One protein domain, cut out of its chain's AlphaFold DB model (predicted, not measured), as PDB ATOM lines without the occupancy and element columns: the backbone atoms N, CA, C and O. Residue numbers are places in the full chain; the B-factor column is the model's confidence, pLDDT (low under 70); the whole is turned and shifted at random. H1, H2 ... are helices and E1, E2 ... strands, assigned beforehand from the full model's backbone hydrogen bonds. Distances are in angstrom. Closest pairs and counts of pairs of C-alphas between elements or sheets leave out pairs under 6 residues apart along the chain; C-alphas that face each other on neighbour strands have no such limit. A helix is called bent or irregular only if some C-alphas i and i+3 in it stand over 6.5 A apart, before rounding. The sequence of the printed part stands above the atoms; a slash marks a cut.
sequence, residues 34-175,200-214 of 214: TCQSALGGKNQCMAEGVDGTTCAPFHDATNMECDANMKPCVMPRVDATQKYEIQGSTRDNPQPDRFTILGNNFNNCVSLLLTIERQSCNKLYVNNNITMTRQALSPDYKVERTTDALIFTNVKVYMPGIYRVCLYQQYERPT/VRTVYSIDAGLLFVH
ATOM      1  N   THR A  34       0.883  20.060  43.177       67.12
ATOM      2  CA  THR A  34       0.430  21.086  44.136       67.12
ATOM      3  C   THR A  34      -0.328  22.247  43.483       67.12
ATOM      4  O   THR A  34      -0.850  23.113  44.178       67.12
ATOM      5  N   CYS A  35      -0.374  22.278  42.154       72.25
ATOM      6  CA  CYS A  35      -0.915  23.336  41.317       72.25
ATOM      7  C   CYS A  35      -2.023  22.793  40.391       72.25
ATOM      8  O   CYS A  35      -2.251  23.322  39.305       72.25
ATOM      9  N   GLN A  36      -2.723  21.725  40.788       65.00
ATOM     10  CA  GLN A  36      -3.891  21.201  40.070       65.00
ATOM     11  C   GLN A  36      -5.185  21.906  40.500       65.00
ATOM     12  O   GLN A  36      -5.310  22.381  41.630       65.00
ATOM     13  N   SER A  37      -6.168  21.992  39.601       61.25
ATOM     14  CA  SER A  37      -7.491  22.503  39.960       61.25
ATOM     15  C   SER A  37      -8.204  21.535  40.908       61.25
ATOM     16  O   SER A  37      -7.983  20.325  40.866       61.25
ATOM     17  N   ALA A  38      -9.125  22.050  41.729       56.44
ATOM     18  CA  ALA A  38      -9.931  21.233  42.645       56.44
ATOM     19  C   ALA A  38     -10.775  20.152  41.933       56.44
ATOM     20  O   ALA A  38     -11.256  19.221  42.571       56.44
ATOM     21  N   LEU A  39     -10.945  20.267  40.609       58.53
ATOM     22  CA  LEU A  39     -11.655  19.316  39.750       58.53
ATOM     23  C   LEU A  39     -10.706  18.331  39.033       58.53
ATOM     24  O   LEU A  39     -11.139  17.614  38.136       58.53
ATOM     25  N   GLY A  40      -9.417  18.301  39.394       57.19
ATOM     26  CA  GLY A  40      -8.413  17.397  38.815       57.19
ATOM     27  C   GLY A  40      -7.889  17.814  37.436       57.19
ATOM     28  O   GLY A  40      -7.176  17.052  36.784       57.19
ATOM     29  N   GLY A  41      -8.233  19.017  36.967       67.00
ATOM     30  CA  GLY A  41      -7.679  19.591  35.743       67.00
ATOM     31  C   GLY A  41      -6.281  20.152  35.995       67.00
ATOM     32  O   GLY A  41      -6.072  20.891  36.958       67.00
ATOM     33  N   LYS A  42      -5.324  19.824  35.129       75.75
ATOM     34  CA  LYS A  42      -3.968  20.364  35.226       75.75
ATOM     35  C   LYS A  42      -3.961  21.831  34.798       75.75
ATOM     36  O   LYS A  42      -4.473  22.153  33.728       75.75
ATOM     37  N   ASN A  43      -3.413  22.703  35.638       88.81
ATOM     38  CA  ASN A  43      -3.171  24.106  35.305       88.81
ATOM     39  C   ASN A  43      -1.838  24.238  34.559       88.81
ATOM     40  O   ASN A  43      -0.987  23.355  34.661       88.81
ATOM     41  N   GLN A  44      -1.647  25.334  33.826       92.25
ATOM     42  CA  GLN A  44      -0.415  25.601  33.064       92.25
ATOM     43  C   GLN A  44       0.225  26.947  33.418       92.25
ATOM     44  O   GLN A  44       1.374  27.203  33.055       92.25
ATOM     45  N   CYS A  45      -0.500  27.797  34.140       92.50
ATOM     46  CA  CYS A  45      -0.078  29.127  34.533       92.50
ATOM     47  C   CYS A  45       0.055  29.217  36.049       92.50
ATOM     48  O   CYS A  45      -0.795  28.710  36.786       92.50
ATOM     49  N   MET A  46       1.087  29.919  36.509       90.75
ATOM     50  CA  MET A  46       1.297  30.232  37.917       90.75
ATOM     51  C   MET A  46       1.670  31.696  38.134       90.75
ATOM     52  O   MET A  46       2.322  32.329  37.300       90.75
ATOM     53  N   ALA A  47       1.298  32.208  39.297       89.94
ATOM     54  CA  ALA A  47       1.835  33.429  39.873       89.94
ATOM     55  C   ALA A  47       2.310  33.132  41.295       89.94
ATOM     56  O   ALA A  47       1.618  32.457  42.059       89.94
ATOM     57  N   GLU A  48       3.478  33.650  41.656       83.00
ATOM     58  CA  GLU A  48       3.912  33.669  43.050       83.00
ATOM     59  C   GLU A  48       3.380  34.933  43.716       83.00
ATOM     60  O   GLU A  48       3.686  36.047  43.287       83.00
ATOM     61  N   GLY A  49       2.555  34.750  44.742       73.69
ATOM     62  CA  GLY A  49       2.046  35.808  45.601       73.69
ATOM     63  C   GLY A  49       2.637  35.730  47.007       73.69
ATOM     64  O   GLY A  49       3.341  34.788  47.363       73.69
ATOM     65  N   VAL A  50       2.310  36.734  47.821       68.19
ATOM     66  CA  VAL A  50       2.737  36.828  49.228       68.19
ATOM     67  C   VAL A  50       2.166  35.674  50.067       68.19
ATOM     68  O   VAL A  50       2.857  35.150  50.934       68.19
ATOM     69  N   ASP A  51       0.943  35.237  49.750       68.06
ATOM     70  CA  ASP A  51       0.215  34.189  50.480       68.06
ATOM     71  C   ASP A  51       0.392  32.780  49.879       68.06
ATOM     72  O   ASP A  51      -0.243  31.824  50.325       68.06
ATOM     73  N   GLY A  52       1.242  32.635  48.856       76.75
ATOM     74  CA  GLY A  52       1.523  31.357  48.204       76.75
ATOM     75  C   GLY A  52       1.461  31.402  46.678       76.75
ATOM     76  O   GLY A  52       1.465  32.459  46.049       76.75
ATOM     77  N   THR A  53       1.444  30.216  46.069       83.81
ATOM     78  CA  THR A  53       1.382  30.053  44.609       83.81
ATOM     79  C   THR A  53      -0.069  29.968  44.145       83.81
ATOM     80  O   THR A  53      -0.806  29.084  44.581       83.81
ATOM     81  N   THR A  54      -0.464  30.846  43.225       87.69
ATOM     82  CA  THR A  54      -1.770  30.798  42.554       87.69
ATOM     83  C   THR A  54      -1.620  30.134  41.195       87.69
ATOM     84  O   THR A  54      -0.708  30.471  40.442       87.69
ATOM     85  N   CYS A  55      -2.537  29.227  40.868       88.19
ATOM     86  CA  CYS A  55      -2.495  28.399  39.668       88.19
ATOM     87  C   CYS A  55      -3.766  28.551  38.840       88.19
ATOM     88  O   CYS A  55      -4.863  28.589  39.399       88.19
ATOM     89  N   ALA A  56      -3.623  28.602  37.519       90.38
ATOM     90  CA  ALA A  56      -4.738  28.746  36.588       90.38
ATOM     91  C   ALA A  56      -4.459  28.006  35.268       90.38
ATOM     92  O   ALA A  56      -3.294  27.777  34.912       90.38
ATOM     93  N   PRO A  57      -5.500  27.624  34.511       90.75
ATOM     94  CA  PRO A  57      -5.315  27.199  33.130       90.75
ATOM     95  C   PRO A  57      -4.801  28.365  32.272       90.75
ATOM     96  O   PRO A  57      -4.784  29.519  32.707       90.75
ATOM     97  N   PHE A  58      -4.411  28.081  31.029       90.62
ATOM     98  CA  PHE A  58      -4.201  29.151  30.052       90.62
ATOM     99  C   PHE A  58      -5.470  29.994  29.875       90.62
ATOM    100  O   PHE A  58      -6.563  29.447  29.721       90.62
ATOM    101  N   HIS A  59      -5.291  31.315  29.827       92.12
ATOM    102  CA  HIS A  59      -6.322  32.258  29.401       92.12
ATOM    103  C   HIS A  59      -6.700  32.002  27.936       92.12
ATOM    104  O   HIS A  59      -7.876  31.942  27.584       92.12
ATOM    105  N   ASP A  60      -5.686  31.772  27.094       89.25
ATOM    106  CA  ASP A  60      -5.844  31.351  25.704       89.25
ATOM    107  C   ASP A  60      -5.056  30.060  25.450       89.25
ATOM    108  O   ASP A  60      -3.832  30.055  25.286       89.25
ATOM    109  N   ALA A  61      -5.773  28.935  25.394       86.19
ATOM    110  CA  ALA A  61      -5.190  27.619  25.144       86.19
ATOM    111  C   ALA A  61      -4.697  27.415  23.696       86.19
ATOM    112  O   ALA A  61      -3.953  26.461  23.440       86.19
ATOM    113  N   THR A  62      -5.113  28.265  22.752       85.12
ATOM    114  CA  THR A  62      -4.675  28.231  21.345       85.12
ATOM    115  C   THR A  62      -3.286  28.846  21.212       85.12
ATOM    116  O   THR A  62      -2.413  28.268  20.560       85.12
ATOM    117  N   ASN A  63      -3.071  29.976  21.888       85.88
ATOM    118  CA  ASN A  63      -1.810  30.724  21.876       85.88
ATOM    119  C   ASN A  63      -0.881  30.387  23.063       85.88
ATOM    120  O   ASN A  63       0.269  30.838  23.119       85.88
ATOM    121  N   MET A  64      -1.347  29.536  23.986       89.75
ATOM    122  CA  MET A  64      -0.649  29.161  25.223       89.75
ATOM    123  C   MET A  64      -0.296  30.390  26.059       89.75
ATOM    124  O   MET A  64       0.855  30.578  26.465       89.75
ATOM    125  N   GLU A  65      -1.278  31.266  26.245       91.44
ATOM    126  CA  GLU A  65      -1.120  32.519  26.977       91.44
ATOM    127  C   GLU A  65      -1.748  32.424  28.361       91.44
ATOM    128  O   GLU A  65      -2.851  31.905  28.542       91.44
ATOM    129  N   CYS A  66      -1.007  32.921  29.344       92.38
ATOM    130  CA  CYS A  66      -1.478  33.108  30.705       92.38
ATOM    131  C   CYS A  66      -2.055  34.517  30.865       92.38
ATOM    132  O   CYS A  66      -1.733  35.406  30.077       92.38
ATOM    133  N   ASP A  67      -2.852  34.734  31.911       92.50
ATOM    134  CA  ASP A  67      -3.250  36.088  32.303       92.50
ATOM    135  C   ASP A  67      -2.020  36.974  32.579       92.50
ATOM    136  O   ASP A  67      -0.939  36.487  32.911       92.50
ATOM    137  N   ALA A  68      -2.183  38.296  32.454       86.75
ATOM    138  CA  ALA A  68      -1.079  39.265  32.425       86.75
ATOM    139  C   ALA A  68      -0.133  39.228  33.645       86.75
ATOM    140  O   ALA A  68       1.024  39.637  33.547       86.75
ATOM    141  N   ASN A  69      -0.610  38.758  34.798       89.12
ATOM    142  CA  ASN A  69       0.152  38.631  36.044       89.12
ATOM    143  C   ASN A  69       0.674  37.206  36.308       89.12
ATOM    144  O   ASN A  69       1.267  36.961  37.358       89.12
ATOM    145  N   MET A  70       0.462  36.274  35.382       92.44
ATOM    146  CA  MET A  70       0.848  34.873  35.502       92.44
ATOM    147  C   MET A  70       1.863  34.490  34.423       92.44
ATOM    148  O   MET A  70       1.974  35.116  33.369       92.44
ATOM    149  N   LYS A  71       2.627  33.434  34.686       92.62
ATOM    150  CA  LYS A  71       3.620  32.881  33.759       92.62
ATOM    151  C   LYS A  71       3.389  31.384  33.574       92.62
ATOM    152  O   LYS A  71       2.894  30.740  34.499       92.62
ATOM    153  N   PRO A  72       3.771  30.806  32.424       93.25
ATOM    154  CA  PRO A  72       3.773  29.360  32.257       93.25
ATOM    155  C   PRO A  72       4.605  28.678  33.349       93.25
ATOM    156  O   PRO A  72       5.735  29.091  33.598       93.25
ATOM    157  N   CYS A  73       4.086  27.618  33.964       90.12
ATOM    158  CA  CYS A  73       4.761  26.900  35.058       90.12
ATOM    159  C   CYS A  73       6.113  26.296  34.659       90.12
ATOM    160  O   CYS A  73       7.026  26.168  35.473       90.12
ATOM    161  N   VAL A  74       6.245  25.941  33.384       91.25
ATOM    162  CA  VAL A  74       7.476  25.391  32.808       91.25
ATOM    163  C   VAL A  74       8.496  26.456  32.412       91.25
ATOM    164  O   VAL A  74       9.560  26.114  31.902       91.25
ATOM    165  N   MET A  75       8.175  27.740  32.601       93.25
ATOM    166  CA  MET A  75       9.118  28.826  32.370       93.25
ATOM    167  C   MET A  75      10.220  28.763  33.443       93.25
ATOM    168  O   MET A  75       9.913  28.854  34.637       93.25
ATOM    169  N   PRO A  76      11.497  28.613  33.053       93.31
ATOM    170  CA  PRO A  76      12.596  28.610  34.001       93.31
ATOM    171  C   PRO A  76      12.795  30.007  34.587       93.31
ATOM    172  O   PRO A  76      12.402  31.021  33.996       93.31
ATOM    173  N   ARG A  77      13.449  30.066  35.746       93.19
ATOM    174  CA  ARG A  77      13.935  31.331  36.305       93.19
ATOM    175  C   ARG A  77      15.392  31.458  35.939       93.19
ATOM    176  O   ARG A  77      16.170  30.564  36.239       93.19
ATOM    177  N   VAL A  78      15.742  32.556  35.293       95.12
ATOM    178  CA  VAL A  78      17.122  32.860  34.936       95.12
ATOM    179  C   VAL A  78      17.618  33.950  35.871       95.12
ATOM    180  O   VAL A  78      16.884  34.906  36.143       95.12
ATOM    181  N   ASP A  79      18.844  33.804  36.360       94.19
ATOM    182  CA  ASP A  79      19.451  34.816  37.217       94.19
ATOM    183  C   ASP A  79      19.624  36.125  36.439       94.19
ATOM    184  O   ASP A  79      19.927  36.134  35.240       94.19
ATOM    185  N   ALA A  80      19.399  37.252  37.112       86.31
ATOM    186  CA  ALA A  80      19.395  38.554  36.461       86.31
ATOM    187  C   ALA A  80      20.785  38.936  35.921       86.31
ATOM    188  O   ALA A  80      21.815  38.647  36.527       86.31
ATOM    189  N   THR A  81      20.805  39.706  34.826       77.50
ATOM    190  CA  THR A  81      21.989  40.456  34.353       77.50
ATOM    191  C   THR A  81      23.219  39.612  33.984       77.50
ATOM    192  O   THR A  81      24.353  40.049  34.173       77.50
ATOM    193  N   GLN A  82      23.013  38.427  33.406       95.56
ATOM    194  CA  GLN A  82      24.113  37.572  32.960       95.56
ATOM    195  C   GLN A  82      24.778  38.081  31.673       95.56
ATOM    196  O   GLN A  82      24.122  38.591  30.757       95.56
ATOM    197  N   LYS A  83      26.104  37.942  31.621       97.00
ATOM    198  CA  LYS A  83      26.950  38.272  30.474       97.00
ATOM    199  C   LYS A  83      27.867  37.094  30.180       97.00
ATOM    200  O   LYS A  83      28.427  36.511  31.106       97.00
ATOM    201  N   TYR A  84      28.027  36.782  28.906       97.12
ATOM    202  CA  TYR A  84      28.812  35.656  28.419       97.12
ATOM    203  C   TYR A  84      29.795  36.162  27.374       97.12
ATOM    204  O   TYR A  84      29.434  37.014  26.570       97.12
ATOM    205  N   GLU A  85      31.003  35.623  27.350       96.88
ATOM    206  CA  GLU A  85      32.018  35.978  26.360       96.88
ATOM    207  C   GLU A  85      32.483  34.696  25.681       96.88
ATOM    208  O   GLU A  85      32.774  33.715  26.364       96.88
ATOM    209  N   ILE A  86      32.517  34.702  24.350       95.94
ATOM    210  CA  ILE A  86      33.071  33.610  23.550       95.94
ATOM    211  C   ILE A  86      33.912  34.165  22.404       95.94
ATOM    212  O   ILE A  86      33.733  35.307  21.968       95.94
ATOM    213  N   GLN A  87      34.804  33.337  21.876       94.44
ATOM    214  CA  GLN A  87      35.520  33.666  20.647       94.44
ATOM    215  C   GLN A  87      34.624  33.481  19.416       94.44
ATOM    216  O   GLN A  87      33.873  32.506  19.304       94.44
ATOM    217  N   GLY A  88      34.712  34.414  18.471       89.94
ATOM    218  CA  GLY A  88      34.112  34.282  17.156       89.94
ATOM    219  C   GLY A  88      34.703  33.104  16.391       89.94
ATOM    220  O   GLY A  88      35.903  32.832  16.407       89.94
ATOM    221  N   SER A  89      33.830  32.394  15.691       90.56
ATOM    222  CA  SER A  89      34.176  31.258  14.848       90.56
ATOM    223  C   SER A  89      34.012  31.641  13.379       90.56
ATOM    224  O   SER A  89      33.212  32.506  13.041       90.56
ATOM    225  N   THR A  90      34.692  30.954  12.466       88.94
ATOM    226  CA  THR A  90      34.328  30.974  11.038       88.94
ATOM    227  C   THR A  90      33.965  29.565  10.579       88.94
ATOM    228  O   THR A  90      34.147  28.601  11.325       88.94
ATOM    229  N   ARG A  91      33.399  29.430   9.372       83.56
ATOM    230  CA  ARG A  91      33.095  28.106   8.800       83.56
ATOM    231  C   ARG A  91      34.370  27.332   8.453       83.56
ATOM    232  O   ARG A  91      34.405  26.124   8.646       83.56
ATOM    233  N   ASP A  92      35.406  28.040   8.009       88.19
ATOM    234  CA  ASP A  92      36.683  27.445   7.599       88.19
ATOM    235  C   ASP A  92      37.636  27.197   8.781       88.19
ATOM    236  O   ASP A  92      38.507  26.334   8.709       88.19
ATOM    237  N   ASN A  93      37.466  27.933   9.884       89.12
ATOM    238  CA  ASN A  93      38.231  27.773  11.117       89.12
ATOM    239  C   ASN A  93      37.282  27.766  12.332       89.12
ATOM    240  O   ASN A  93      37.091  28.806  12.974       89.12
ATOM    241  N   PRO A  94      36.646  26.618  12.634       89.50
ATOM    242  CA  PRO A  94      35.694  26.526  13.728       89.50
ATOM    243  C   PRO A  94      36.383  26.675  15.091       89.50
ATOM    244  O   PRO A  94      37.276  25.897  15.421       89.50
ATOM    245  N   GLN A  95      35.928  27.632  15.900       93.31
ATOM    246  CA  GLN A  95      36.409  27.875  17.263       93.31
ATOM    247  C   GLN A  95      35.304  27.498  18.260       93.31
ATOM    248  O   GLN A  95      34.376  28.282  18.463       93.31
ATOM    249  N   PRO A  96      35.318  26.268  18.809       94.38
ATOM    250  CA  PRO A  96      34.319  25.846  19.776       94.38
ATOM    251  C   PRO A  96      34.571  26.483  21.141       94.38
ATOM    252  O   PRO A  96      35.668  26.382  21.686       94.38
ATOM    253  N   ASP A  97      33.520  27.042  21.726       96.25
ATOM    254  CA  ASP A  97      33.551  27.635  23.059       96.25
ATOM    255  C   ASP A  97      32.430  27.074  23.950       96.25
ATOM    256  O   ASP A  97      31.681  26.154  23.573       96.25
ATOM    257  N   ARG A  98      32.324  27.600  25.169       96.69
ATOM    258  CA  ARG A  98      31.298  27.239  26.138       96.69
ATOM    259  C   ARG A  98      30.819  28.445  26.931       96.69
ATOM    260  O   ARG A  98      31.597  29.312  27.300       96.69
ATOM    261  N   PHE A  99      29.546  28.431  27.296       97.44
ATOM    262  CA  PHE A  99      28.996  29.369  28.270       97.44
ATOM    263  C   PHE A  99      27.927  28.677  29.117       97.44
ATOM    264  O   PHE A  99      27.398  27.630  28.741       97.44
ATOM    265  N   THR A 100      27.645  29.233  30.291       97.38
ATOM    266  CA  THR A 100      26.717  28.642  31.262       97.38
ATOM    267  C   THR A 100      25.684  29.673  31.664       97.38
ATOM    268  O   THR A 100      26.063  30.748  32.111       97.38
ATOM    269  N   ILE A 101      24.406  29.333  31.522       97.62
ATOM    270  CA  ILE A 101      23.284  30.139  32.003       97.62
ATOM    271  C   ILE A 101      22.901  29.632  33.389       97.62
ATOM    272  O   ILE A 101      22.521  28.470  33.530       97.62
ATOM    273  N   LEU A 102      22.976  30.501  34.389       97.62
ATOM    274  CA  LEU A 102      22.573  30.222  35.767       97.62
ATOM    275  C   LEU A 102      21.079  30.484  35.966       97.62
ATOM    276  O   LEU A 102      20.506  31.413  35.383       97.62
ATOM    277  N   GLY A 103      20.431  29.655  36.773       95.62
ATOM    278  CA  GLY A 103      19.006  29.772  37.048       95.62
ATOM    279  C   GLY A 103      18.437  28.514  37.682       95.62
ATOM    280  O   GLY A 103      19.151  27.737  38.295       95.62
ATOM    281  N   ASN A 104      17.139  28.276  37.549       93.31
ATOM    282  CA  ASN A 104      16.506  27.047  38.019       93.31
ATOM    283  C   ASN A 104      15.274  26.684  37.182       93.31
ATOM    284  O   ASN A 104      14.836  27.437  36.309       93.31
ATOM    285  N   ASN A 105      14.709  25.508  37.472       90.06
ATOM    286  CA  ASN A 105      13.532  24.962  36.788       90.06
ATOM    287  C   ASN A 105      13.755  24.726  35.280       90.06
ATOM    288  O   ASN A 105      12.844  24.840  34.461       90.06
ATOM    289  N   PHE A 106      14.988  24.388  34.895       92.38
ATOM    290  CA  PHE A 106      15.296  23.986  33.529       92.38
ATOM    291  C   PHE A 106      14.750  22.582  33.235       92.38
ATOM    292  O   PHE A 106      14.837  21.667  34.062       92.38
ATOM    293  N   ASN A 107      14.247  22.381  32.018       89.56
ATOM    294  CA  ASN A 107      13.771  21.092  31.514       89.56
ATOM    295  C   ASN A 107      14.466  20.723  30.186       89.56
ATOM    296  O   ASN A 107      15.271  21.491  29.665       89.56
ATOM    297  N   ASN A 108      14.197  19.531  29.651       88.56
ATOM    298  CA  ASN A 108      14.859  19.049  28.428       88.56
ATOM    299  C   ASN A 108      14.344  19.714  27.137       88.56
ATOM    300  O   ASN A 108      14.980  19.589  26.096       88.56
ATOM    301  N   CYS A 109      13.213  20.414  27.196       89.75
ATOM    302  CA  CYS A 109      12.594  21.104  26.068       89.75
ATOM    303  C   CYS A 109      13.006  22.579  25.967       89.75
ATOM    304  O   CYS A 109      12.542  23.295  25.078       89.75
ATOM    305  N   VAL A 110      13.872  23.047  26.874       91.00
ATOM    306  CA  VAL A 110      14.464  24.383  26.788       91.00
ATOM    307  C   VAL A 110      15.472  24.407  25.647       91.00
ATOM    308  O   VAL A 110      16.349  23.553  25.559       91.00
ATOM    309  N   SER A 111      15.358  25.399  24.774       91.00
ATOM    310  CA  SER A 111      16.267  25.606  23.649       91.00
ATOM    311  C   SER A 111      16.802  27.030  23.609       91.00
ATOM    312  O   SER A 111      16.207  27.954  24.168       91.00
ATOM    313  N   LEU A 112      17.945  27.187  22.946       93.25
ATOM    314  CA  LEU A 112      18.678  28.440  22.823       93.25
ATOM    315  C   LEU A 112      18.310  29.169  21.528       93.25
ATOM    316  O   LEU A 112      18.283  28.564  20.456       93.25
ATOM    317  N   LEU A 113      18.114  30.483  21.624       94.12
ATOM    318  CA  LEU A 113      18.128  31.395  20.482       94.12
ATOM    319  C   LEU A 113      19.154  32.496  20.715       94.12
ATOM    320  O   LEU A 113      19.266  33.036  21.815       94.12
ATOM    321  N   LEU A 114      19.845  32.864  19.645       94.06
ATOM    322  CA  LEU A 114      20.661  34.063  19.573       94.06
ATOM    323  C   LEU A 114      19.957  35.068  18.670       94.06
ATOM    324  O   LEU A 114      19.594  34.767  17.531       94.06
ATOM    325  N   THR A 115      19.759  36.271  19.187       92.38
ATOM    326  CA  THR A 115      19.189  37.385  18.433       92.38
ATOM    327  C   THR A 115      20.061  38.619  18.590       92.38
ATOM    328  O   THR A 115      20.901  38.677  19.486       92.38
ATOM    329  N   ILE A 116      19.907  39.605  17.713       90.31
ATOM    330  CA  ILE A 116      20.663  40.859  17.827       90.31
ATOM    331  C   ILE A 116      20.308  41.584  19.135       90.31
ATOM    332  O   ILE A 116      19.170  41.516  19.597       90.31
ATOM    333  N   GLU A 117      21.255  42.317  19.722       88.38
ATOM    334  CA  GLU A 117      21.119  42.955  21.046       88.38
ATOM    335  C   GLU A 117      19.787  43.709  21.268       88.38
ATOM    336  O   GLU A 117      19.176  43.618  22.338       88.38
ATOM    337  N   ARG A 118      19.313  44.448  20.258       86.31
ATOM    338  CA  ARG A 118      18.101  45.289  20.346       86.31
ATOM    339  C   ARG A 118      16.790  44.522  20.181       86.31
ATOM    340  O   ARG A 118      15.725  45.098  20.399       86.31
ATOM    341  N   GLN A 119      16.842  43.262  19.768       88.31
ATOM    342  CA  GLN A 119      15.654  42.459  19.522       88.31
ATOM    343  C   GLN A 119      15.169  41.782  20.806       88.31
ATOM    344  O   GLN A 119      15.938  41.481  21.717       88.31
ATOM    345  N   SER A 120      13.854  41.583  20.893       89.81
ATOM    346  CA  SER A 120      13.208  41.029  22.079       89.81
ATOM    347  C   SER A 120      13.202  39.499  22.061       89.81
ATOM    348  O   SER A 120      12.949  38.867  21.033       89.81
ATOM    349  N   CYS A 121      13.390  38.909  23.242       92.50
ATOM    350  CA  CYS A 121      13.191  37.486  23.492       92.50
ATOM    351  C   CYS A 121      11.718  37.110  23.721       92.50
ATOM    352  O   CYS A 121      11.466  36.092  24.348       92.50
ATOM    353  N   ASN A 122      10.729  37.891  23.275       90.19
ATOM    354  CA  ASN A 122       9.317  37.548  23.489       90.19
ATOM    355  C   ASN A 122       8.817  36.437  22.535       90.19
ATOM    356  O   ASN A 122       9.436  36.140  21.512       90.19
ATOM    357  N   LYS A 123       7.647  35.856  22.845       90.62
ATOM    358  CA  LYS A 123       7.019  34.799  22.025       90.62
ATOM    359  C   LYS A 123       6.694  35.246  20.590       90.62
ATOM    360  O   LYS A 123       6.783  34.424  19.684       90.62
ATOM    361  N   LEU A 124       6.358  36.523  20.380       88.50
ATOM    362  CA  LEU A 124       5.976  37.075  19.072       88.50
ATOM    363  C   LEU A 124       7.137  37.059  18.067       88.50
ATOM    364  O   LEU A 124       6.911  36.912  16.869       88.50
ATOM    365  N   TYR A 125       8.378  37.176  18.544       90.31
ATOM    366  CA  TYR A 125       9.570  37.215  17.694       90.31
ATOM    367  C   TYR A 125      10.305  35.873  17.581       90.31
ATOM    368  O   TYR A 125      11.349  35.817  16.931       90.31
ATOM    369  N   VAL A 126       9.781  34.778  18.149       90.69
ATOM    370  CA  VAL A 126      10.472  33.471  18.170       90.69
ATOM    371  C   VAL A 126      10.832  32.974  16.772       90.69
ATOM    372  O   VAL A 126      11.971  32.578  16.556       90.69
ATOM    373  N   ASN A 127       9.925  33.058  15.796       89.00
ATOM    374  CA  ASN A 127      10.213  32.596  14.431       89.00
ATOM    375  C   ASN A 127      11.344  33.397  13.763       89.00
ATOM    376  O   ASN A 127      12.183  32.835  13.056       89.00
ATOM    377  N   ASN A 128      11.403  34.707  14.025       90.50
ATOM    378  CA  ASN A 128      12.491  35.548  13.535       90.50
ATOM    379  C   ASN A 128      13.811  35.208  14.246       90.50
ATOM    380  O   ASN A 128      14.837  35.012  13.600       90.50
ATOM    381  N   ASN A 129      13.769  35.049  15.573       91.75
ATOM    382  CA  ASN A 129      14.923  34.669  16.389       91.75
ATOM    383  C   ASN A 129      15.481  33.291  15.984       91.75
ATOM    384  O   ASN A 129      16.697  33.127  15.934       91.75
ATOM    385  N   ILE A 130      14.628  32.321  15.627       90.25
ATOM    386  CA  ILE A 130      15.045  31.016  15.079       90.25
ATOM    387  C   ILE A 130      15.833  31.211  13.784       90.25
ATOM    388  O   ILE A 130      16.921  30.659  13.639       90.25
ATOM    389  N   THR A 131      15.316  32.015  12.853       89.50
ATOM    390  CA  THR A 131      15.999  32.288  11.580       89.50
ATOM    391  C   THR A 131      17.364  32.939  11.802       89.50
ATOM    392  O   THR A 131      18.350  32.489  11.221       89.50
ATOM    393  N   MET A 132      17.452  33.933  12.689       89.62
ATOM    394  CA  MET A 132      18.726  34.574  13.039       89.62
ATOM    395  C   MET A 132      19.704  33.601  13.697       89.62
ATOM    396  O   MET A 132      20.872  33.544  13.315       89.62
ATOM    397  N   THR A 133      19.218  32.778  14.627       92.25
ATOM    398  CA  THR A 133      20.038  31.767  15.308       92.25
ATOM    399  C   THR A 133      20.665  30.812  14.297       92.25
ATOM    400  O   THR A 133      21.846  30.521  14.398       92.25
ATOM    401  N   ARG A 134      19.925  30.383  13.268       88.88
ATOM    402  CA  ARG A 134      20.444  29.486  12.217       88.88
ATOM    403  C   ARG A 134      21.555  30.097  11.376       88.88
ATOM    404  O   ARG A 134      22.396  29.375  10.848       88.88
ATOM    405  N   GLN A 135      21.525  31.412  11.203       88.81
ATOM    406  CA  GLN A 135      22.555  32.127  10.457       88.81
ATOM    407  C   GLN A 135      23.804  32.342  11.317       88.81
ATOM    408  O   GLN A 135      24.918  32.266  10.801       88.81
ATOM    409  N   ALA A 136      23.618  32.585  12.618       90.81
ATOM    410  CA  ALA A 136      24.692  32.938  13.538       90.81
ATOM    411  C   ALA A 136      25.368  31.733  14.209       90.81
ATOM    412  O   ALA A 136      26.578  31.761  14.387       90.81
ATOM    413  N   LEU A 137      24.624  30.694  14.587       91.94
ATOM    414  CA  LEU A 137      25.079  29.615  15.469       91.94
ATOM    415  C   LEU A 137      25.191  28.279  14.726       91.94
ATOM    416  O   LEU A 137      24.276  27.863  14.012       91.94
ATOM    417  N   SER A 138      26.296  27.570  14.944       90.88
ATOM    418  CA  SER A 138      26.458  26.189  14.481       90.88
ATOM    419  C   SER A 138      25.504  25.223  15.197       90.88
ATOM    420  O   SER A 138      25.381  25.316  16.415       90.88
ATOM    421  N   PRO A 139      24.869  24.258  14.501       87.31
ATOM    422  CA  PRO A 139      23.905  23.327  15.103       87.31
ATOM    423  C   PRO A 139      24.502  22.283  16.053       87.31
ATOM    424  O   PRO A 139      23.750  21.590  16.727       87.31
ATOM    425  N   ASP A 140      25.820  22.104  16.070       88.12
ATOM    426  CA  ASP A 140      26.492  20.990  16.748       88.12
ATOM    427  C   ASP A 140      26.857  21.272  18.215       88.12
ATOM    428  O   ASP A 140      27.610  20.507  18.830       88.12
ATOM    429  N   TYR A 141      26.333  22.355  18.791       91.31
ATOM    430  CA  TYR A 141      26.474  22.624  20.217       91.31
ATOM    431  C   TYR A 141      25.771  21.543  21.051       91.31
ATOM    432  O   TYR A 141      24.863  20.851  20.595       91.31
ATOM    433  N   LYS A 142      26.200  21.380  22.300       91.69
ATOM    434  CA  LYS A 142      25.583  20.452  23.253       91.69
ATOM    435  C   LYS A 142      25.067  21.215  24.454       91.69
ATOM    436  O   LYS A 142      25.716  22.160  24.903       91.69
ATOM    437  N   VAL A 143      23.943  20.751  24.984       91.94
ATOM    438  CA  VAL A 143      23.325  21.290  26.194       91.94
ATOM    439  C   VAL A 143      23.398  20.236  27.285       91.94
ATOM    440  O   VAL A 143      22.884  19.129  27.123       91.94
ATOM    441  N   GLU A 144      24.038  20.584  28.390       93.38
ATOM    442  CA  GLU A 144      23.992  19.827  29.634       93.38
ATOM    443  C   GLU A 144      23.172  20.616  30.652       93.38
ATOM    444  O   GLU A 144      23.290  21.836  30.761       93.38
ATOM    445  N   ARG A 145      22.308  19.917  31.384       92.25
ATOM    446  CA  ARG A 145      21.392  20.525  32.344       92.25
ATOM    447  C   ARG A 145      21.723  20.057  33.749       92.25
ATOM    448  O   ARG A 145      21.758  18.853  34.000       92.25
ATOM    449  N   THR A 146      21.870  21.005  34.662       93.81
ATOM    450  CA  THR A 146      21.972  20.743  36.100       93.81
ATOM    451  C   THR A 146      20.733  21.286  36.810       93.81
ATOM    452  O   THR A 146      19.785  21.766  36.183       93.81
ATOM    453  N   THR A 147      20.699  21.167  38.135       91.12
ATOM    454  CA  THR A 147      19.627  21.735  38.964       91.12
ATOM    455  C   THR A 147      19.556  23.259  38.886       91.12
ATOM    456  O   THR A 147      18.477  23.832  39.038       91.12
ATOM    457  N   ASP A 148      20.701  23.889  38.653       95.75
ATOM    458  CA  ASP A 148      20.964  25.315  38.811       95.75
ATOM    459  C   ASP A 148      21.562  25.981  37.554       95.75
ATOM    460  O   ASP A 148      21.853  27.178  37.551       95.75
ATOM    461  N   ALA A 149      21.757  25.226  36.467       96.25
ATOM    462  CA  ALA A 149      22.348  25.760  35.250       96.25
ATOM    463  C   ALA A 149      21.960  25.014  33.962       96.25
ATOM    464  O   ALA A 149      21.596  23.832  33.957       96.25
ATOM    465  N   LEU A 150      22.122  25.724  32.845       95.81
ATOM    466  CA  LEU A 150      22.240  25.176  31.496       95.81
ATOM    467  C   LEU A 150      23.641  25.463  30.964       95.81
ATOM    468  O   LEU A 150      24.035  26.618  30.805       95.81
ATOM    469  N   ILE A 151      24.385  24.408  30.668       96.12
ATOM    470  CA  ILE A 151      25.762  24.478  30.197       96.12
ATOM    471  C   ILE A 151      25.756  24.198  28.696       96.12
ATOM    472  O   ILE A 151      25.444  23.091  28.256       96.12
ATOM    473  N   PHE A 152      26.137  25.198  27.909       95.50
ATOM    474  CA  PHE A 152      26.298  25.081  26.467       95.50
ATOM    475  C   PHE A 152      27.768  24.825  26.148       95.50
ATOM    476  O   PHE A 152      28.648  25.553  26.605       95.50
ATOM    477  N   THR A 153      28.052  23.786  25.371       95.56
ATOM    478  CA  THR A 153      29.415  23.428  24.944       95.56
ATOM    479  C   THR A 153      29.481  23.248  23.437       95.56
ATOM    480  O   THR A 153      28.456  23.004  22.803       95.56
ATOM    481  N   ASN A 154      30.684  23.355  22.862       95.12
ATOM    482  CA  ASN A 154      30.886  23.316  21.410       95.12
ATOM    483  C   ASN A 154      30.082  24.416  20.684       95.12
ATOM    484  O   ASN A 154      29.597  24.226  19.571       95.12
ATOM    485  N   VAL A 155      29.917  25.567  21.340       95.25
ATOM    486  CA  VAL A 155      29.214  26.736  20.806       95.25
ATOM    487  C   VAL A 155      30.130  27.419  19.803       95.25
ATOM    488  O   VAL A 155      31.259  27.757  20.139       95.25
ATOM    489  N   LYS A 156      29.648  27.631  18.579       95.25
ATOM    490  CA  LYS A 156      30.397  28.309  17.514       95.25
ATOM    491  C   LYS A 156      29.498  29.357  16.889       95.25
ATOM    492  O   LYS A 156      28.512  29.001  16.237       95.25
ATOM    493  N   VAL A 157      29.823  30.627  17.098       94.62
ATOM    494  CA  VAL A 157      29.068  31.741  16.520       94.62
ATOM    495  C   VAL A 157      29.868  32.346  15.376       94.62
ATOM    496  O   VAL A 157      30.994  32.792  15.566       94.62
ATOM    497  N   TYR A 158      29.291  32.325  14.176       92.50
ATOM    498  CA  TYR A 158      29.969  32.652  12.921       92.50
ATOM    499  C   TYR A 158      30.103  34.149  12.636       92.50
ATOM    500  O   TYR A 158      30.793  34.547  11.700       92.50
ATOM    501  N   MET A 159      29.396  34.975  13.400       90.56
ATOM    502  CA  MET A 159      29.331  36.416  13.206       90.56
ATOM    503  C   MET A 159      29.696  37.111  14.524       90.56
ATOM    504  O   MET A 159      28.924  36.997  15.481       90.56
ATOM    505  N   PRO A 160      30.832  37.826  14.596       91.94
ATOM    506  CA  PRO A 160      31.187  38.634  15.759       91.94
ATOM    507  C   PRO A 160      30.125  39.697  16.067       91.94
ATOM    508  O   PRO A 160      29.446  40.192  15.164       91.94
ATOM    509  N   GLY A 161      29.985  40.060  17.340       94.25
ATOM    510  CA  GLY A 161      29.003  41.048  17.784       94.25
ATOM    511  C   GLY A 161      28.388  40.747  19.147       94.25
ATOM    512  O   GLY A 161      28.813  39.844  19.866       94.25
ATOM    513  N   ILE A 162      27.372  41.535  19.501       96.38
ATOM    514  CA  ILE A 162      26.628  41.395  20.756       96.38
ATOM    515  C   ILE A 162      25.262  40.785  20.451       96.38
ATOM    516  O   ILE A 162      24.463  41.349  19.694       96.38
ATOM    517  N   TYR A 163      24.988  39.647  21.077       96.00
ATOM    518  CA  TYR A 163      23.734  38.922  20.954       96.00
ATOM    519  C   TYR A 163      22.965  38.956  22.261       96.00
ATOM    520  O   TYR A 163      23.542  38.875  23.345       96.00
ATOM    521  N   ARG A 164      21.641  39.005  22.162       96.00
ATOM    522  CA  ARG A 164      20.767  38.641  23.269       96.00
ATOM    523  C   ARG A 164      20.539  37.134  23.237       96.00
ATOM    524  O   ARG A 164      20.217  36.567  22.189       96.00
ATOM    525  N   VAL A 165      20.730  36.503  24.388       96.19
ATOM    526  CA  VAL A 165      20.528  35.071  24.602       96.19
ATOM    527  C   VAL A 165      19.087  34.873  25.041       96.19
ATOM    528  O   VAL A 165      18.694  35.368  26.093       96.19
ATOM    529  N   CYS A 166      18.295  34.156  24.250       95.56
ATOM    530  CA  CYS A 166      16.928  33.817  24.618       95.56
ATOM    531  C   CYS A 166      16.797  32.324  24.906       95.56
ATOM    532  O   CYS A 166      17.343  31.491  24.180       95.56
ATOM    533  N   LEU A 167      16.003  31.992  25.920       95.06
ATOM    534  CA  LEU A 167      15.542  30.632  26.172       95.06
ATOM    535  C   LEU A 167      14.081  30.511  25.774       95.06
ATOM    536  O   LEU A 167      13.263  31.349  26.153       95.06
ATOM    537  N   TYR A 168      13.745  29.464  25.032       94.19
ATOM    538  CA  TYR A 168      12.376  29.218  24.593       94.19
ATOM    539  C   TYR A 168      12.012  27.741  24.692       94.19
ATOM    540  O   TYR A 168      12.881  26.870  24.693       94.19
ATOM    541  N   GLN A 169      10.709  27.477  24.740       92.94
ATOM    542  CA  GLN A 169      10.150  26.132  24.658       92.94
ATOM    543  C   GLN A 169       8.997  26.123  23.662       92.94
ATOM    544  O   GLN A 169       8.112  26.986  23.698       92.94
ATOM    545  N   GLN A 170       8.996  25.119  22.791       91.06
ATOM    546  CA  GLN A 170       7.859  24.772  21.948       91.06
ATOM    547  C   GLN A 170       7.176  23.520  22.494       91.06
ATOM    548  O   GLN A 170       7.815  22.673  23.110       91.06
ATOM    549  N   TYR A 171       5.875  23.416  22.266       89.62
ATOM    550  CA  TYR A 171       5.074  22.258  22.615       89.62
ATOM    551  C   TYR A 171       4.282  21.803  21.401       89.62
ATOM    552  O   TYR A 171       3.680  22.613  20.689       89.62
ATOM    553  N   GLU A 172       4.289  20.498  21.191       86.94
ATOM    554  CA  GLU A 172       3.465  19.825  20.208       86.94
ATOM    555  C   GLU A 172       2.486  18.938  20.968       86.94
ATOM    556  O   GLU A 172       2.890  18.071  21.747       86.94
ATOM    557  N   ARG A 173       1.181  19.172  20.781       75.50
ATOM    558  CA  ARG A 173       0.180  18.313  21.419       75.50
ATOM    559  C   ARG A 173       0.398  16.885  20.925       75.50
ATOM    560  O   ARG A 173       0.429  16.695  19.708       75.50
ATOM    561  N   PRO A 174       0.465  15.884  21.821       66.19
ATOM    562  CA  PRO A 174       0.428  14.496  21.406       66.19
ATOM    563  C   PRO A 174      -0.825  14.313  20.556       66.19
ATOM    564  O   PRO A 174      -1.948  14.430  21.055       66.19
ATOM    565  N   THR A 175      -0.652  14.085  19.255       57.56
ATOM    566  CA  THR A 175      -1.770  13.669  18.423       57.56
ATOM    567  C   THR A 175      -2.204  12.335  19.000       57.56
ATOM    568  O   THR A 175      -1.429  11.378  19.053       57.56
ATOM    569  N   VAL A 200       2.542  22.794  16.399       84.00
ATOM    570  CA  VAL A 200       3.594  23.330  17.264       84.00
ATOM    571  C   VAL A 200       3.245  24.744  17.713       84.00
ATOM    572  O   VAL A 200       2.887  25.616  16.912       84.00
ATOM    573  N   ARG A 201       3.383  24.991  19.012       88.19
ATOM    574  CA  ARG A 201       3.143  26.293  19.636       88.19
ATOM    575  C   ARG A 201       4.279  26.641  20.577       88.19
ATOM    576  O   ARG A 201       4.818  25.784  21.267       88.19
ATOM    577  N   THR A 202       4.641  27.914  20.625       91.06
ATOM    578  CA  THR A 202       5.597  28.414  21.615       91.06
ATOM    579  C   THR A 202       4.895  28.518  22.967       91.06
ATOM    580  O   THR A 202       3.832  29.125  23.055       91.06
ATOM    581  N   VAL A 203       5.496  27.986  24.031       92.44
ATOM    582  CA  VAL A 203       4.985  28.084  25.412       92.44
ATOM    583  C   VAL A 203       5.511  29.348  26.082       92.44
ATOM    584  O   VAL A 203       4.746  30.121  26.652       92.44
ATOM    585  N   TYR A 204       6.806  29.615  25.936       94.25
ATOM    586  CA  TYR A 204       7.441  30.853  26.367       94.25
ATOM    587  C   TYR A 204       8.680  31.155  25.527       94.25
ATOM    588  O   TYR A 204       9.222  30.284  24.846       94.25
ATOM    589  N   SER A 205       9.126  32.402  25.617       94.94
ATOM    590  CA  SER A 205      10.467  32.832  25.251       94.94
ATOM    591  C   SER A 205      10.863  33.931  26.236       94.94
ATOM    592  O   SER A 205      10.046  34.811  26.527       94.94
ATOM    593  N   ILE A 206      12.058  33.829  26.810       94.88
ATOM    594  CA  ILE A 206      12.562  34.722  27.856       94.88
ATOM    595  C   ILE A 206      14.005  35.123  27.578       94.88
ATOM    596  O   ILE A 206      14.733  34.424  26.877       94.88
ATOM    597  N   ASP A 207      14.399  36.257  28.139       95.62
ATOM    598  CA  ASP A 207      15.767  36.760  28.096       95.62
ATOM    599  C   ASP A 207      16.629  36.071  29.156       95.62
ATOM    600  O   ASP A 207      16.215  35.947  30.310       95.62
ATOM    601  N   ALA A 208      17.815  35.631  28.749       96.19
ATOM    602  CA  ALA A 208      18.804  34.994  29.600       96.19
ATOM    603  C   ALA A 208      20.154  35.729  29.631       96.19
ATOM    604  O   ALA A 208      21.103  35.212  30.214       96.19
ATOM    605  N   GLY A 209      20.264  36.921  29.041       96.12
ATOM    606  CA  GLY A 209      21.455  37.767  29.125       96.12
ATOM    607  C   GLY A 209      22.054  38.151  27.776       96.12
ATOM    608  O   GLY A 209      21.424  38.038  26.721       96.12
ATOM    609  N   LEU A 210      23.297  38.635  27.818       97.12
ATOM    610  CA  LEU A 210      24.036  39.105  26.643       97.12
ATOM    611  C   LEU A 210      25.266  38.237  26.377       97.12
ATOM    612  O   LEU A 210      26.046  37.974  27.287       97.12
ATOM    613  N   LEU A 211      25.452  37.834  25.123       97.12
ATOM    614  CA  LEU A 211      26.614  37.100  24.632       97.12
ATOM    615  C   LEU A 211      27.474  38.028  23.767       97.12
ATOM    616  O   LEU A 211      27.014  38.528  22.740       97.12
ATOM    617  N   PHE A 212      28.715  38.237  24.184       97.31
ATOM    618  CA  PHE A 212      29.742  38.977  23.463       97.31
ATOM    619  C   PHE A 212      30.586  37.985  22.664       97.31
ATOM    620  O   PHE A 212      31.157  37.049  23.222       97.31
ATOM    621  N   VAL A 213      30.626  38.179  21.349       96.44
ATOM    622  CA  VAL A 213      31.375  37.341  20.410       96.44
ATOM    623  C   VAL A 213      32.486  38.191  19.813       96.44
ATOM    624  O   VAL A 213      32.196  39.164  19.108       96.44
ATOM    625  N   HIS A 214      33.728  37.839  20.141       92.56
ATOM    626  CA  HIS A 214      34.931  38.601  19.791       92.56
ATOM    627  C   HIS A 214      35.511  38.228  18.428       92.56
ATOM    628  O   HIS A 214      35.481  37.028  18.081       92.56
TER     629      HIS A 214
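This is residues 34 to 175 and 200 to 214 of the 214 residues of an uncharacterized protein of Babesia bovis (UniProt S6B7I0). A strongly twisted sheet of four strands, E3 E9 E8 E5, curls round the one helix H1, and a smaller sheet, E4 E7 E6, makes a sandwich with it, the strands of the two sheets crossed and the sheets only partly face to face. At one end of the long axis the hairpin E1 and E2, with the loops before and after it, forms a small separate head. The printed part has 157 residues, with nine named strands and one named helix in the order E1 E2 E3 E4 E5 H1 E6 E7 E8 E9; the class is mostly strand. The larger sheet, in the order E3 E9 E8 E5, is mixed, while E4 E7 E6 and E1 E2 are antiparallel. The whole is compact by its radius of gyration of the C-alphas, 17.0 A, yet elongated in outline, with spans of 58 by 31 by 28 A.

In the largest sheet, E9 is residues 200 to 213, the longest strand by residues, 31.3 A from C-alpha 200 at (3.594, 23.330, 17.264) to C-alpha 213 at (31.375, 37.341, 20.410); it bends by 74 degrees at residue 203. E8 is residues 161 to 172, 33.3 A long. E5 is residues 111 to 116, 16.9 A, and E3 is residues 83 to 86, 10.4 A. H1 is residues 123 to 136, 19.7 A from C-alpha 123 at (7.019, 34.799, 22.025); it is irregular, with C-alphas 124 and 127 7.7 A apart. The second sheet has E4, residues 97 to 104, 22.7 A; E7, residues 149 to 155, 16.0 A; and E6, residues 142 to 145, 10.0 A. E1 is residues 45 to 49, 13.1 A, beginning at C-alpha 45 at (-0.078, 29.127, 34.533), and E2 is residues 52 to 56, 13.5 A.

In the largest sheet E9 and E8 are antiparallel at 161 degrees, with N 163 and O 211 2.8 A apart, within hydrogen-bond range. E8 and E5 are antiparallel at 142 degrees, with N 166 and O 113 at 2.9 A. E3 is parallel to E9, with N 84 and O 210 at 2.8 A; E3 and E5 are the edge strands. From edge to edge the strands' lines turn by 89 degrees. H1 is on this sheet: its closest C-alphas to E5 are those of Thr 133 and Leu 114, 4.9 A, and to E9 those of Lys 123 and Ser 205, 5.1 A. Within H1, 8 of 10 O i to N i+4 pairs are within hydrogen-bond range. The sandwich, two sheets face to face, has 26 pairs of C-alphas within 10 A, best planes 29 degrees apart and strands at 60 degrees. The closest C-alphas of E3 and E4 are those of Ile 86 and Asp 97, 6.0 A. E4 and E7 are antiparallel at 164 degrees, with N 101 and O 150 at 2.8 A. E6 and E7 form a hairpin at 168 degrees, with N 144 and O 151 at 2.9 A. H1 is not on this sheet. The hairpin E1 and E2, at 156 degrees, has N 47 and O 54 at 2.9 A; both strands are apart from E8 and E9, for instance.

The two C-alphas farthest apart are those of Ala 38 and Asp 92, 58.6 A. The link E2 to E3 is long, 26 residues; in it residues 71 to 72 pair antiparallel with residues 45 to 46 of E1, and residues 77 to 78 with residues 103 to 104 of E4. Residues 176 to 199 are not printed, in the link E8 to E9; across this cut C-alphas 175 and 200 are 11.1 A apart. The mean pLDDT of the printed part is 89.3; residue 34, residues 36 to 41, 50 to 51 and 174 to 175 are under 70.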